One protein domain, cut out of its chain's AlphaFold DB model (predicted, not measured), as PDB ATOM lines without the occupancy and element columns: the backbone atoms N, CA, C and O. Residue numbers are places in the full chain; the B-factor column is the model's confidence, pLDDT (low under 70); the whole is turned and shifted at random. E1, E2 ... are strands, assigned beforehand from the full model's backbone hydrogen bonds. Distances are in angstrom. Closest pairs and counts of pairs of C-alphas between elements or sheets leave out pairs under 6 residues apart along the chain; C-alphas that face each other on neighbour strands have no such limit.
ATOM      1  N   MET A  14      17.715  -3.780  58.560       84.56
ATOM      2  CA  MET A  14      16.290  -4.087  58.713       84.56
ATOM      3  C   MET A  14      15.575  -2.896  59.347       84.56
ATOM      4  O   MET A  14      15.952  -2.465  60.439       84.56
ATOM      5  N   ALA A  15      14.560  -2.348  58.681       82.69
ATOM      6  CA  ALA A  15      13.847  -1.164  59.169       82.69
ATOM      7  C   ALA A  15      12.391  -1.108  58.685       82.69
ATOM      8  O   ALA A  15      12.065  -1.602  57.618       82.69
ATOM      9  N   ASP A  16      11.495  -0.456  59.426       82.12
ATOM     10  CA  ASP A  16      10.080  -0.391  59.025       82.12
ATOM     11  C   ASP A  16       9.873   0.476  57.774       82.12
ATOM     12  O   ASP A  16       9.194   0.087  56.826       82.12
ATOM     13  N   THR A  17      10.486   1.658  57.729       79.88
ATOM     14  CA  THR A  17      10.435   2.551  56.566       79.88
ATOM     15  C   THR A  17      11.821   3.091  56.284       79.88
ATOM     16  O   THR A  17      12.447   3.692  57.159       79.88
ATOM     17  N   VAL A  18      12.279   2.918  55.046       83.12
ATOM     18  CA  VAL A  18      13.566   3.442  54.589       83.12
ATOM     19  C   VAL A  18      13.341   4.336  53.383       83.12
ATOM     20  O   VAL A  18      12.786   3.922  52.367       83.12
ATOM     21  N   THR A  19      13.828   5.570  53.483       81.50
ATOM     22  CA  THR A  19      14.083   6.400  52.302       81.50
ATOM     23  C   THR A  19      15.555   6.263  51.955       81.50
ATOM     24  O   THR A  19      16.409   6.693  52.728       81.50
ATOM     25  N   GLN A  20      15.856   5.636  50.823       78.50
ATOM     26  CA  GLN A  20      17.233   5.506  50.360       78.50
ATOM     27  C   GLN A  20      17.696   6.865  49.843       78.50
ATOM     28  O   GLN A  20      17.035   7.487  49.009       78.50
ATOM     29  N   ALA A  21      18.817   7.328  50.378       74.56
ATOM     30  CA  ALA A  21      19.507   8.531  49.954       74.56
ATOM     31  C   ALA A  21      21.014   8.321  50.143       74.56
ATOM     32  O   ALA A  21      21.430   7.596  51.046       74.56
ATOM     33  N   GLY A  22      21.825   8.976  49.311       85.44
ATOM     34  CA  GLY A  22      23.282   8.832  49.348       85.44
ATOM     35  C   GLY A  22      23.788   7.658  48.512       85.44
ATOM     36  O   GLY A  22      23.060   7.130  47.672       85.44
ATOM     37  N   ASP A  23      25.046   7.288  48.728       89.69
ATOM     38  CA  ASP A  23      25.759   6.314  47.903       89.69
ATOM     39  C   ASP A  23      25.888   4.968  48.623       89.69
ATOM     40  O   ASP A  23      26.201   4.918  49.815       89.69
ATOM     41  N   LEU A  24      25.677   3.875  47.890       90.56
ATOM     42  CA  LEU A  24      26.027   2.533  48.347       90.56
ATOM     43  C   LEU A  24      27.538   2.340  48.205       90.56
ATOM     44  O   LEU A  24      28.116   2.725  47.191       90.56
ATOM     45  N   THR A  25      28.181   1.718  49.186       90.31
ATOM     46  CA  THR A  25      29.585   1.304  49.093       90.31
ATOM     47  C   THR A  25      29.713  -0.147  49.524       90.31
ATOM     48  O   THR A  25      29.057  -0.585  50.469       90.31
ATOM     49  N   ILE A  26      30.541  -0.914  48.811       90.00
ATOM     50  CA  ILE A  26      30.771  -2.330  49.104       90.00
ATOM     51  C   ILE A  26      32.253  -2.538  49.388       90.00
ATOM     52  O   ILE A  26      33.105  -2.188  48.574       90.00
ATOM     53  N   LEU A  27      32.548  -3.125  50.545       87.44
ATOM     54  CA  LEU A  27      33.896  -3.487  50.968       87.44
ATOM     55  C   LEU A  27      33.935  -4.977  51.324       87.44
ATOM     56  O   LEU A  27      33.157  -5.445  52.167       87.44
ATOM     57  N   LEU A  28      34.852  -5.706  50.692       85.12
ATOM     58  CA  LEU A  28      35.210  -7.064  51.086       85.12
ATOM     59  C   LEU A  28      36.264  -6.976  52.194       85.12
ATOM     60  O   LEU A  28      37.172  -6.151  52.125       85.12
ATOM     61  N   ILE A  29      36.076  -7.748  53.261       81.12
ATOM     62  CA  ILE A  29      36.943  -7.720  54.442       81.12
ATOM     63  C   ILE A  29      37.721  -9.033  54.486       81.12
ATOM     64  O   ILE A  29      37.172 -10.097  54.207       81.12
ATOM     65  N   ASP A  30      39.003  -8.935  54.823       78.00
ATOM     66  CA  ASP A  30      39.838 -10.072  55.195       78.00
ATOM     67  C   ASP A  30      39.851 -10.181  56.726       78.00
ATOM     68  O   ASP A  30      40.399  -9.307  57.403       78.00
ATOM     69  N   ASP A  31      39.232 -11.232  57.270       68.88
ATOM     70  CA  ASP A  31      39.200 -11.516  58.718       68.88
ATOM     71  C   ASP A  31      40.422 -12.343  59.185       68.88
ATOM     72  O   ASP A  31      40.401 -13.070  60.177       68.88
ATOM     73  N   GLY A  32      41.528 -12.283  58.439       61.16
ATOM     74  CA  GLY A  32      42.776 -12.991  58.744       61.16
ATOM     75  C   GLY A  32      42.835 -14.426  58.214       61.16
ATOM     76  O   GLY A  32      43.840 -15.110  58.424       61.16
ATOM     77  N   GLY A  33      41.789 -14.876  57.517       64.75
ATOM     78  CA  GLY A  33      41.738 -16.140  56.773       64.75
ATOM     79  C   GLY A  33      42.038 -15.996  55.275       64.75
ATOM     80  O   GLY A  33      42.050 -17.002  54.564       64.75
ATOM     81  N   GLY A  34      42.284 -14.771  54.805       66.00
ATOM     82  CA  GLY A  34      42.333 -14.407  53.395       66.00
ATOM     83  C   GLY A  34      41.093 -13.612  52.989       66.00
ATOM     84  O   GLY A  34      40.034 -13.701  53.611       66.00
ATOM     85  N   LEU A  35      41.236 -12.825  51.924       71.12
ATOM     86  CA  LEU A  35      40.164 -11.983  51.406       71.12
ATOM     87  C   LEU A  35      38.965 -12.834  50.969       71.12
ATOM     88  O   LEU A  35      39.113 -13.771  50.178       71.12
ATOM     89  N   PHE A  36      37.778 -12.495  51.475       77.25
ATOM     90  CA  PHE A  36      36.545 -13.167  51.085       77.25
ATOM     91  C   PHE A  36      36.316 -13.061  49.570       77.25
ATOM     92  O   PHE A  36      36.460 -11.993  48.976       77.25
ATOM     93  N   ALA A  37      35.951 -14.193  48.969       76.75
ATOM     94  CA  ALA A  37      35.832 -14.410  47.535       76.75
ATOM     95  C   ALA A  37      34.390 -14.791  47.171       76.75
ATOM     96  O   ALA A  37      34.074 -15.983  47.142       76.75
ATOM     97  N   PRO A  38      33.503 -13.811  46.924       83.50
ATOM     98  CA  PRO A  38      32.128 -14.101  46.550       83.50
ATOM     99  C   PRO A  38      32.080 -14.878  45.230       83.50
ATOM    100  O   PRO A  38      32.788 -14.556  44.275       83.50
ATOM    101  N   MET A  39      31.215 -15.882  45.145       80.88
ATOM    102  CA  MET A  39      30.899 -16.558  43.889       80.88
ATOM    103  C   MET A  39      29.791 -15.805  43.143       80.88
ATOM    104  O   MET A  39      28.963 -15.122  43.744       80.88
ATOM    105  N   ALA A  40      29.704 -15.981  41.822       81.62
ATOM    106  CA  ALA A  40      28.613 -15.403  41.025       81.62
ATOM    107  C   ALA A  40      27.216 -15.900  41.469       81.62
ATOM    108  O   ALA A  40      26.211 -15.229  41.256       81.62
ATOM    109  N   SER A  41      27.141 -17.068  42.113       84.38
ATOM    110  CA  SER A  41      25.905 -17.609  42.687       84.38
ATOM    111  C   SER A  41      25.497 -16.977  44.018       84.38
ATOM    112  O   SER A  41      24.386 -17.235  44.481       84.38
ATOM    113  N   ASP A  42      26.376 -16.201  44.648       87.94
ATOM    114  CA  ASP A  42      26.112 -15.641  45.966       87.94
ATOM    115  C   ASP A  42      25.203 -14.413  45.865       87.94
ATOM    116  O   ASP A  42      25.276 -13.605  44.934       87.94
ATOM    117  N   SER A  43      24.333 -14.272  46.861       90.50
ATOM    118  CA  SER A  43      23.413 -13.146  46.991       90.50
ATOM    119  C   SER A  43      23.398 -12.651  48.429       90.50
ATOM    120  O   SER A  43      23.221 -13.447  49.352       90.50
ATOM    121  N   PHE A  44      23.517 -11.341  48.609       91.94
ATOM    122  CA  PHE A  44      23.582 -10.690  49.911       91.94
ATOM    123  C   PHE A  44      22.422  -9.704  50.039       91.94
ATOM    124  O   PHE A  44      22.224  -8.836  49.183       91.94
ATOM    125  N   LEU A  45      21.640  -9.846  51.107       92.06
ATOM    126  CA  LEU A  45      20.548  -8.931  51.420       92.06
ATOM    127  C   LEU A  45      21.124  -7.699  52.123       92.06
ATOM    128  O   LEU A  45      21.475  -7.758  53.295       92.06
ATOM    129  N   VAL A  46      21.219  -6.577  51.416       89.62
ATOM    130  CA  VAL A  46      21.763  -5.336  51.992       89.62
ATOM    131  C   VAL A  46      20.717  -4.643  52.852       89.62
ATOM    132  O   VAL A  46      21.029  -4.083  53.902       89.62
ATOM    133  N   LEU A  47      19.464  -4.662  52.399       89.38
ATOM    134  CA  LEU A  47      18.391  -3.937  53.055       89.38
ATOM    135  C   LEU A  47      17.055  -4.652  52.892       89.38
ATOM    136  O   LEU A  47      16.715  -5.097  51.800       89.38
ATOM    137  N   SER A  48      16.275  -4.701  53.967       91.31
ATOM    138  CA  SER A  48      14.869  -5.104  53.939       91.31
ATOM    139  C   SER A  48      14.031  -4.110  54.733       91.31
ATOM    140  O   SER A  48      14.399  -3.728  55.850       91.31
ATOM    141  N   ALA A  49      12.912  -3.683  54.147       88.25
ATOM    142  CA  ALA A  49      11.972  -2.788  54.797       88.25
ATOM    143  C   ALA A  49      10.509  -3.215  54.641       88.25
ATOM    144  O   ALA A  49      10.194  -4.095  53.852       88.25
ATOM    145  N   THR A  50       9.607  -2.588  55.406       86.94
ATOM    146  CA  THR A  50       8.149  -2.712  55.171       86.94
ATOM    147  C   THR A  50       7.662  -1.706  54.125       86.94
ATOM    148  O   THR A  50       6.612  -1.887  53.518       86.94
ATOM    149  N   SER A  51       8.404  -0.616  53.933       84.94
ATOM    150  CA  SER A  51       8.212   0.309  52.824       84.94
ATOM    151  C   SER A  51       9.553   0.894  52.412       84.94
ATOM    152  O   SER A  51      10.232   1.560  53.207       84.94
ATOM    153  N   LEU A  52       9.919   0.639  51.161       85.31
ATOM    154  CA  LEU A  52      11.151   1.102  50.555       85.31
ATOM    155  C   LEU A  52      10.851   2.231  49.559       85.31
ATOM    156  O   LEU A  52      10.106   2.058  48.596       85.31
ATOM    157  N   MET A  53      11.433   3.412  49.776       84.44
ATOM    158  CA  MET A  53      11.269   4.562  48.878       84.44
ATOM    159  C   MET A  53      12.615   5.100  48.392       84.44
ATOM    160  O   MET A  53      13.554   5.234  49.177       84.44
ATOM    161  N   GLY A  54      12.693   5.455  47.107       84.62
ATOM    162  CA  GLY A  54      13.916   5.954  46.469       84.62
ATOM    163  C   GLY A  54      14.862   4.844  45.999       84.62
ATOM    164  O   GLY A  54      14.469   3.684  45.901       84.62
ATOM    165  N   SER A  55      16.098   5.225  45.693       86.25
ATOM    166  CA  SER A  55      17.221   4.339  45.366       86.25
ATOM    167  C   SER A  55      18.521   4.995  45.838       86.25
ATOM    168  O   SER A  55      18.534   6.195  46.120       86.25
ATOM    169  N   PHE A  56      19.621   4.245  45.898       90.75
ATOM    170  CA  PHE A  56      20.938   4.863  46.061       90.75
ATOM    171  C   PHE A  56      21.250   5.773  44.860       90.75
ATOM    172  O   PHE A  56      20.814   5.518  43.733       90.75
ATOM    173  N   ASN A  57      21.990   6.852  45.098       92.00
ATOM    174  CA  ASN A  57      22.276   7.885  44.101       92.00
ATOM    175  C   ASN A  57      23.275   7.414  43.036       92.00
ATOM    176  O   ASN A  57      23.226   7.872  41.895       92.00
ATOM    177  N   ASN A  58      24.185   6.515  43.411       92.06
ATOM    178  CA  ASN A  58      25.283   6.045  42.572       92.06
ATOM    179  C   ASN A  58      24.981   4.749  41.806       92.06
ATOM    180  O   ASN A  58      25.778   4.363  40.954       92.06
ATOM    181  N   VAL A  59      23.860   4.075  42.081       93.81
ATOM    182  CA  VAL A  59      23.534   2.800  41.435       93.81
ATOM    183  C   VAL A  59      22.031   2.626  41.216       93.81
ATOM    184  O   VAL A  59      21.230   2.587  42.150       93.81
ATOM    185  N   ALA A  60      21.646   2.509  39.946       93.69
ATOM    186  CA  ALA A  60      20.274   2.227  39.538       93.69
ATOM    187  C   ALA A  60      19.935   0.733  39.680       93.69
ATOM    188  O   ALA A  60      20.817  -0.117  39.792       93.69
ATOM    189  N   ASN A  61      18.644   0.394  39.626       93.38
ATOM    190  CA  ASN A  61      18.222  -1.003  39.610       93.38
ATOM    191  C   ASN A  61      18.756  -1.751  38.383       93.38
ATOM    192  O   ASN A  61      18.619  -1.271  37.257       93.38
ATOM    193  N   GLY A  62      19.356  -2.919  38.611       93.00
ATOM    194  CA  GLY A  62      20.017  -3.723  37.587       93.00
ATOM    195  C   GLY A  62      21.366  -3.166  37.126       93.00
ATOM    196  O   GLY A  62      21.948  -3.703  36.186       93.00
ATOM    197  N   ALA A  63      21.872  -2.095  37.744       95.00
ATOM    198  CA  ALA A  63      23.224  -1.615  37.495       95.00
ATOM    199  C   ALA A  63      24.231  -2.346  38.392       95.00
ATOM    200  O   ALA A  63      23.874  -2.948  39.407       95.00
ATOM    201  N   ARG A  64      25.505  -2.299  37.994       94.75
ATOM    202  CA  ARG A  64      26.598  -2.894  38.764       94.75
ATOM    203  C   ARG A  64      27.307  -1.825  39.584       94.75
ATOM    204  O   ARG A  64      27.395  -0.677  39.153       94.75
ATOM    205  N   ILE A  65      27.797  -2.220  40.749       94.12
ATOM    206  CA  ILE A  65      28.589  -1.379  41.637       94.12
ATOM    207  C   ILE A  65      29.925  -2.052  41.933       94.12
ATOM    208  O   ILE A  65      29.960  -3.241  42.255       94.12
ATOM    209  N   ASP A  66      31.008  -1.294  41.802       91.94
ATOM    210  CA  ASP A  66      32.361  -1.767  42.082       91.94
ATOM    211  C   ASP A  66      32.622  -1.849  43.587       91.94
ATOM    212  O   ASP A  66      32.136  -1.035  44.381       91.94
ATOM    213  N   THR A  67      33.397  -2.856  43.982       90.38
ATOM    214  CA  THR A  67      33.928  -2.949  45.335       90.38
ATOM    215  C   THR A  67      35.014  -1.894  45.528       90.38
ATOM    216  O   THR A  67      35.773  -1.565  44.617       90.38
ATOM    217  N   ILE A  68      35.108  -1.347  46.739       87.94
ATOM    218  CA  ILE A  68      36.072  -0.288  47.068       87.94
ATOM    219  C   ILE A  68      37.524  -0.762  46.901       87.94
ATOM    220  O   ILE A  68      38.383   0.045  46.550       87.94
ATOM    221  N   GLY A  69      37.803  -2.047  47.133       78.81
ATOM    222  CA  GLY A  69      39.137  -2.623  46.962       78.81
ATOM    223  C   GLY A  69      39.474  -3.017  45.522       78.81
ATOM    224  O   GLY A  69      40.600  -3.432  45.261       78.81
ATOM    225  N   GLY A  70      38.546  -2.853  44.571       80.75
ATOM    226  CA  GLY A  70      38.764  -3.183  43.161       80.75
ATOM    227  C   GLY A  70      38.787  -4.682  42.860       80.75
ATOM    228  O   GLY A  70      39.219  -5.074  41.783       80.75
ATOM    229  N   GLU A  71      38.322  -5.521  43.784       84.31
ATOM    230  CA  GLU A  71      38.226  -6.977  43.627       84.31
ATOM    231  C   GLU A  71      37.218  -7.393  42.551       84.31
ATOM    232  O   GLU A  71      37.320  -8.485  41.983       84.31
ATOM    233  N   GLY A  72      36.220  -6.550  42.294       87.75
ATOM    234  CA  GLY A  72      35.172  -6.825  41.328       87.75
ATOM    235  C   GLY A  72      33.978  -5.898  41.470       87.75
ATOM    236  O   GLY A  72      34.066  -4.797  42.006       87.75
ATOM    237  N   SER A  73      32.834  -6.363  40.989       91.00
ATOM    238  CA  SER A  73      31.569  -5.645  41.118       91.00
ATOM    239  C   SER A  73      30.400  -6.588  41.336       91.00
ATOM    240  O   SER A  73      30.439  -7.751  40.927       91.00
ATOM    241  N   PHE A  74      29.335  -6.057  41.926       94.75
ATOM    242  CA  PHE A  74      28.069  -6.748  42.164       94.75
ATOM    243  C   PHE A  74      26.939  -6.123  41.360       94.75
ATOM    244  O   PHE A  74      26.906  -4.907  41.177       94.75
ATOM    245  N   LEU A  75      25.982  -6.937  40.929       95.12
ATOM    246  CA  LEU A  75      24.700  -6.471  40.416       95.12
ATOM    247  C   LEU A  75      23.797  -6.051  41.582       95.12
ATOM    248  O   LEU A  75      23.560  -6.844  42.492       95.12
ATOM    249  N   VAL A  76      23.262  -4.829  41.534       95.94
ATOM    250  CA  VAL A  76      22.317  -4.316  42.533       95.94
ATOM    251  C   VAL A  76      20.889  -4.489  42.029       95.94
ATOM    252  O   VAL A  76      20.533  -3.991  40.960       95.94
ATOM    253  N   SER A  77      20.057  -5.166  42.817       94.69
ATOM    254  CA  SER A  77      18.642  -5.383  42.527       94.69
ATOM    255  C   SER A  77      17.769  -4.775  43.618       94.69
ATOM    256  O   SER A  77      17.902  -5.112  44.793       94.69
ATOM    257  N   TYR A  78      16.839  -3.920  43.211       92.25
ATOM    258  CA  TYR A  78      15.785  -3.373  44.059       92.25
ATOM    259  C   TYR A  78      14.503  -4.149  43.766       92.25
ATOM    260  O   TYR A  78      13.956  -4.067  42.662       92.25
ATOM    261  N   ASP A  79      14.035  -4.914  44.746       91.00
ATOM    262  CA  ASP A  79      12.770  -5.633  44.671       91.00
ATOM    263  C   ASP A  79      11.666  -4.797  45.324       91.00
ATOM    264  O   ASP A  79      11.549  -4.730  46.546       91.00
ATOM    265  N   SER A  80      10.837  -4.163  44.493       85.94
ATOM    266  CA  SER A  80       9.690  -3.376  44.949       85.94
ATOM    267  C   SER A  80       8.505  -4.224  45.422       85.94
ATOM    268  O   SER A  80       7.553  -3.667  45.954       85.94
ATOM    269  N   ALA A  81       8.496  -5.539  45.167       87.75
ATOM    270  CA  ALA A  81       7.438  -6.430  45.647       87.75
ATOM    271  C   ALA A  81       7.700  -6.902  47.082       87.75
ATOM    272  O   ALA A  81       6.750  -7.098  47.839       87.75
ATOM    273  N   SER A  82       8.976  -7.070  47.435       88.25
ATOM    274  CA  SER A  82       9.416  -7.491  48.772       88.25
ATOM    275  C   SER A  82      10.028  -6.357  49.601       88.25
ATOM    276  O   SER A  82      10.448  -6.611  50.725       88.25
ATOM    277  N   ASP A  83      10.107  -5.134  49.058       91.06
ATOM    278  CA  ASP A  83      10.741  -3.960  49.679       91.06
ATOM    279  C   ASP A  83      12.190  -4.242  50.139       91.06
ATOM    280  O   ASP A  83      12.610  -3.913  51.254       91.06
ATOM    281  N   MET A  84      12.972  -4.881  49.261       91.19
ATOM    282  CA  MET A  84      14.340  -5.336  49.540       91.19
ATOM    283  C   MET A  84      15.362  -4.796  48.541       91.19
ATOM    284  O   MET A  84      15.062  -4.574  47.367       91.19
ATOM    285  N   VAL A  85      16.606  -4.662  49.001       92.75
ATOM    286  CA  VAL A  85      17.780  -4.415  48.159       92.75
ATOM    287  C   VAL A  85      18.751  -5.576  48.308       92.75
ATOM    288  O   VAL A  85      19.220  -5.876  49.408       92.75
ATOM    289  N   LEU A  86      19.060  -6.212  47.182       93.75
ATOM    290  CA  LEU A  86      19.990  -7.325  47.090       93.75
ATOM    291  C   LEU A  86      21.199  -6.927  46.252       93.75
ATOM    292  O   LEU A  86      21.076  -6.193  45.268       93.75
ATOM    293  N   VAL A  87      22.355  -7.471  46.609       94.62
ATOM    294  CA  VAL A  87      23.544  -7.479  45.755       94.62
ATOM    295  C   VAL A  87      23.901  -8.920  45.422       94.62
ATOM    296  O   VAL A  87      23.869  -9.791  46.288       94.62
ATOM    297  N   SER A  88      24.150  -9.198  44.150       93.81
ATOM    298  CA  SER A  88      24.302 -10.566  43.635       93.81
ATOM    299  C   SER A  88      25.199 -10.591  42.404       93.81
ATOM    300  O   SER A  88      25.664  -9.534  41.972       93.81
ATOM    301  N   ASP A  89      25.424 -11.781  41.842       90.94
ATOM    302  CA  ASP A  89      26.141 -11.968  40.576       90.94
ATOM    303  C   ASP A  89      27.504 -11.275  40.600       90.94
ATOM    304  O   ASP A  89      27.752 -10.336  39.844       90.94
ATOM    305  N   PHE A  90      28.359 -11.662  41.550       90.44
ATOM    306  CA  PHE A  90      29.702 -11.104  41.655       90.44
ATOM    307  C   PHE A  90      30.516 -11.410  40.395       90.44
ATOM    308  O   PHE A  90      30.621 -12.560  39.968       90.44
ATOM    309  N   LEU A  91      31.139 -10.373  39.837       86.94
ATOM    310  CA  LEU A  91      32.119 -10.501  38.765       86.94
ATOM    311  C   LEU A  91      33.451  -9.996  39.294       86.94
ATOM    312  O   LEU A  91      33.573  -8.812  39.607       86.94
ATOM    313  N   SER A  92      34.430 -10.894  39.379       84.06
ATOM    314  CA  SER A  92      35.787 -10.532  39.770       84.06
ATOM    315  C   SER A  92      36.424  -9.643  38.701       84.06
ATOM    316  O   SER A  92      36.316  -9.909  37.499       84.06
ATOM    317  N   ALA A  93      37.089  -8.578  39.136       77.88
ATOM    318  CA  ALA A  93      37.992  -7.829  38.285       77.88
ATOM    319  C   ALA A  93      39.218  -8.718  38.049       77.88
ATOM    320  O   ALA A  93      39.913  -9.080  38.996       77.88
TER     321      ALA A  93
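AT A GLANCE: This is residues 14 to 93 of the 171 residues of an uncharacterized protein of Planctomycetes bacterium HG15A2 (UniProt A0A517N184). One five-stranded sheet, strongly twisted and curled like part of a barrel, makes the body; a long loop, residues 21 to 42, runs out to Gly 32 and back. The 80 printed residues have strands E1 to E5, no named helix, and under half in named elements: all strand. The mixed sheet runs E1 E2 E5 E4 E3. The whole is compact, radius of gyration of the C-alphas 13.1 A, spanning 37 by 23 by 22 A.

IN THESE COORDINATES: E2, residues 43 to 54, 21.3 A, bends by 106 degrees at residue 51. E5, 84 to 92, 24.1 A, ends at C-alpha (35.787, -10.532, 39.770). E4 is 72 to 79, 22.7 A; E3, 64 to 66, 6.7 A. E1, 14 to 20, 12.8 A, begins at C-alpha (16.290, -4.087, 58.713).

HOW THE PARTS SIT: Within hydrogen-bond range, E2 has antiparallel E5 (N 44, O 87, 2.8 A) and parallel E1 (N 18, O 51, 3.1 A). E3, E4, E5 form a meander, successive antiparallel neighbours (N 65, O 74, 2.9 A; N 77, O 86, 2.8 A); E2 completes a Greek key, antiparallel to E5.

THE WHOLE: The farthest C-alphas, Gly 32 and Ala 81, are 38.3 A apart. The printed part has no cut. The E1 to E2 link is long; residues 31 to 34 have pLDDT under 70.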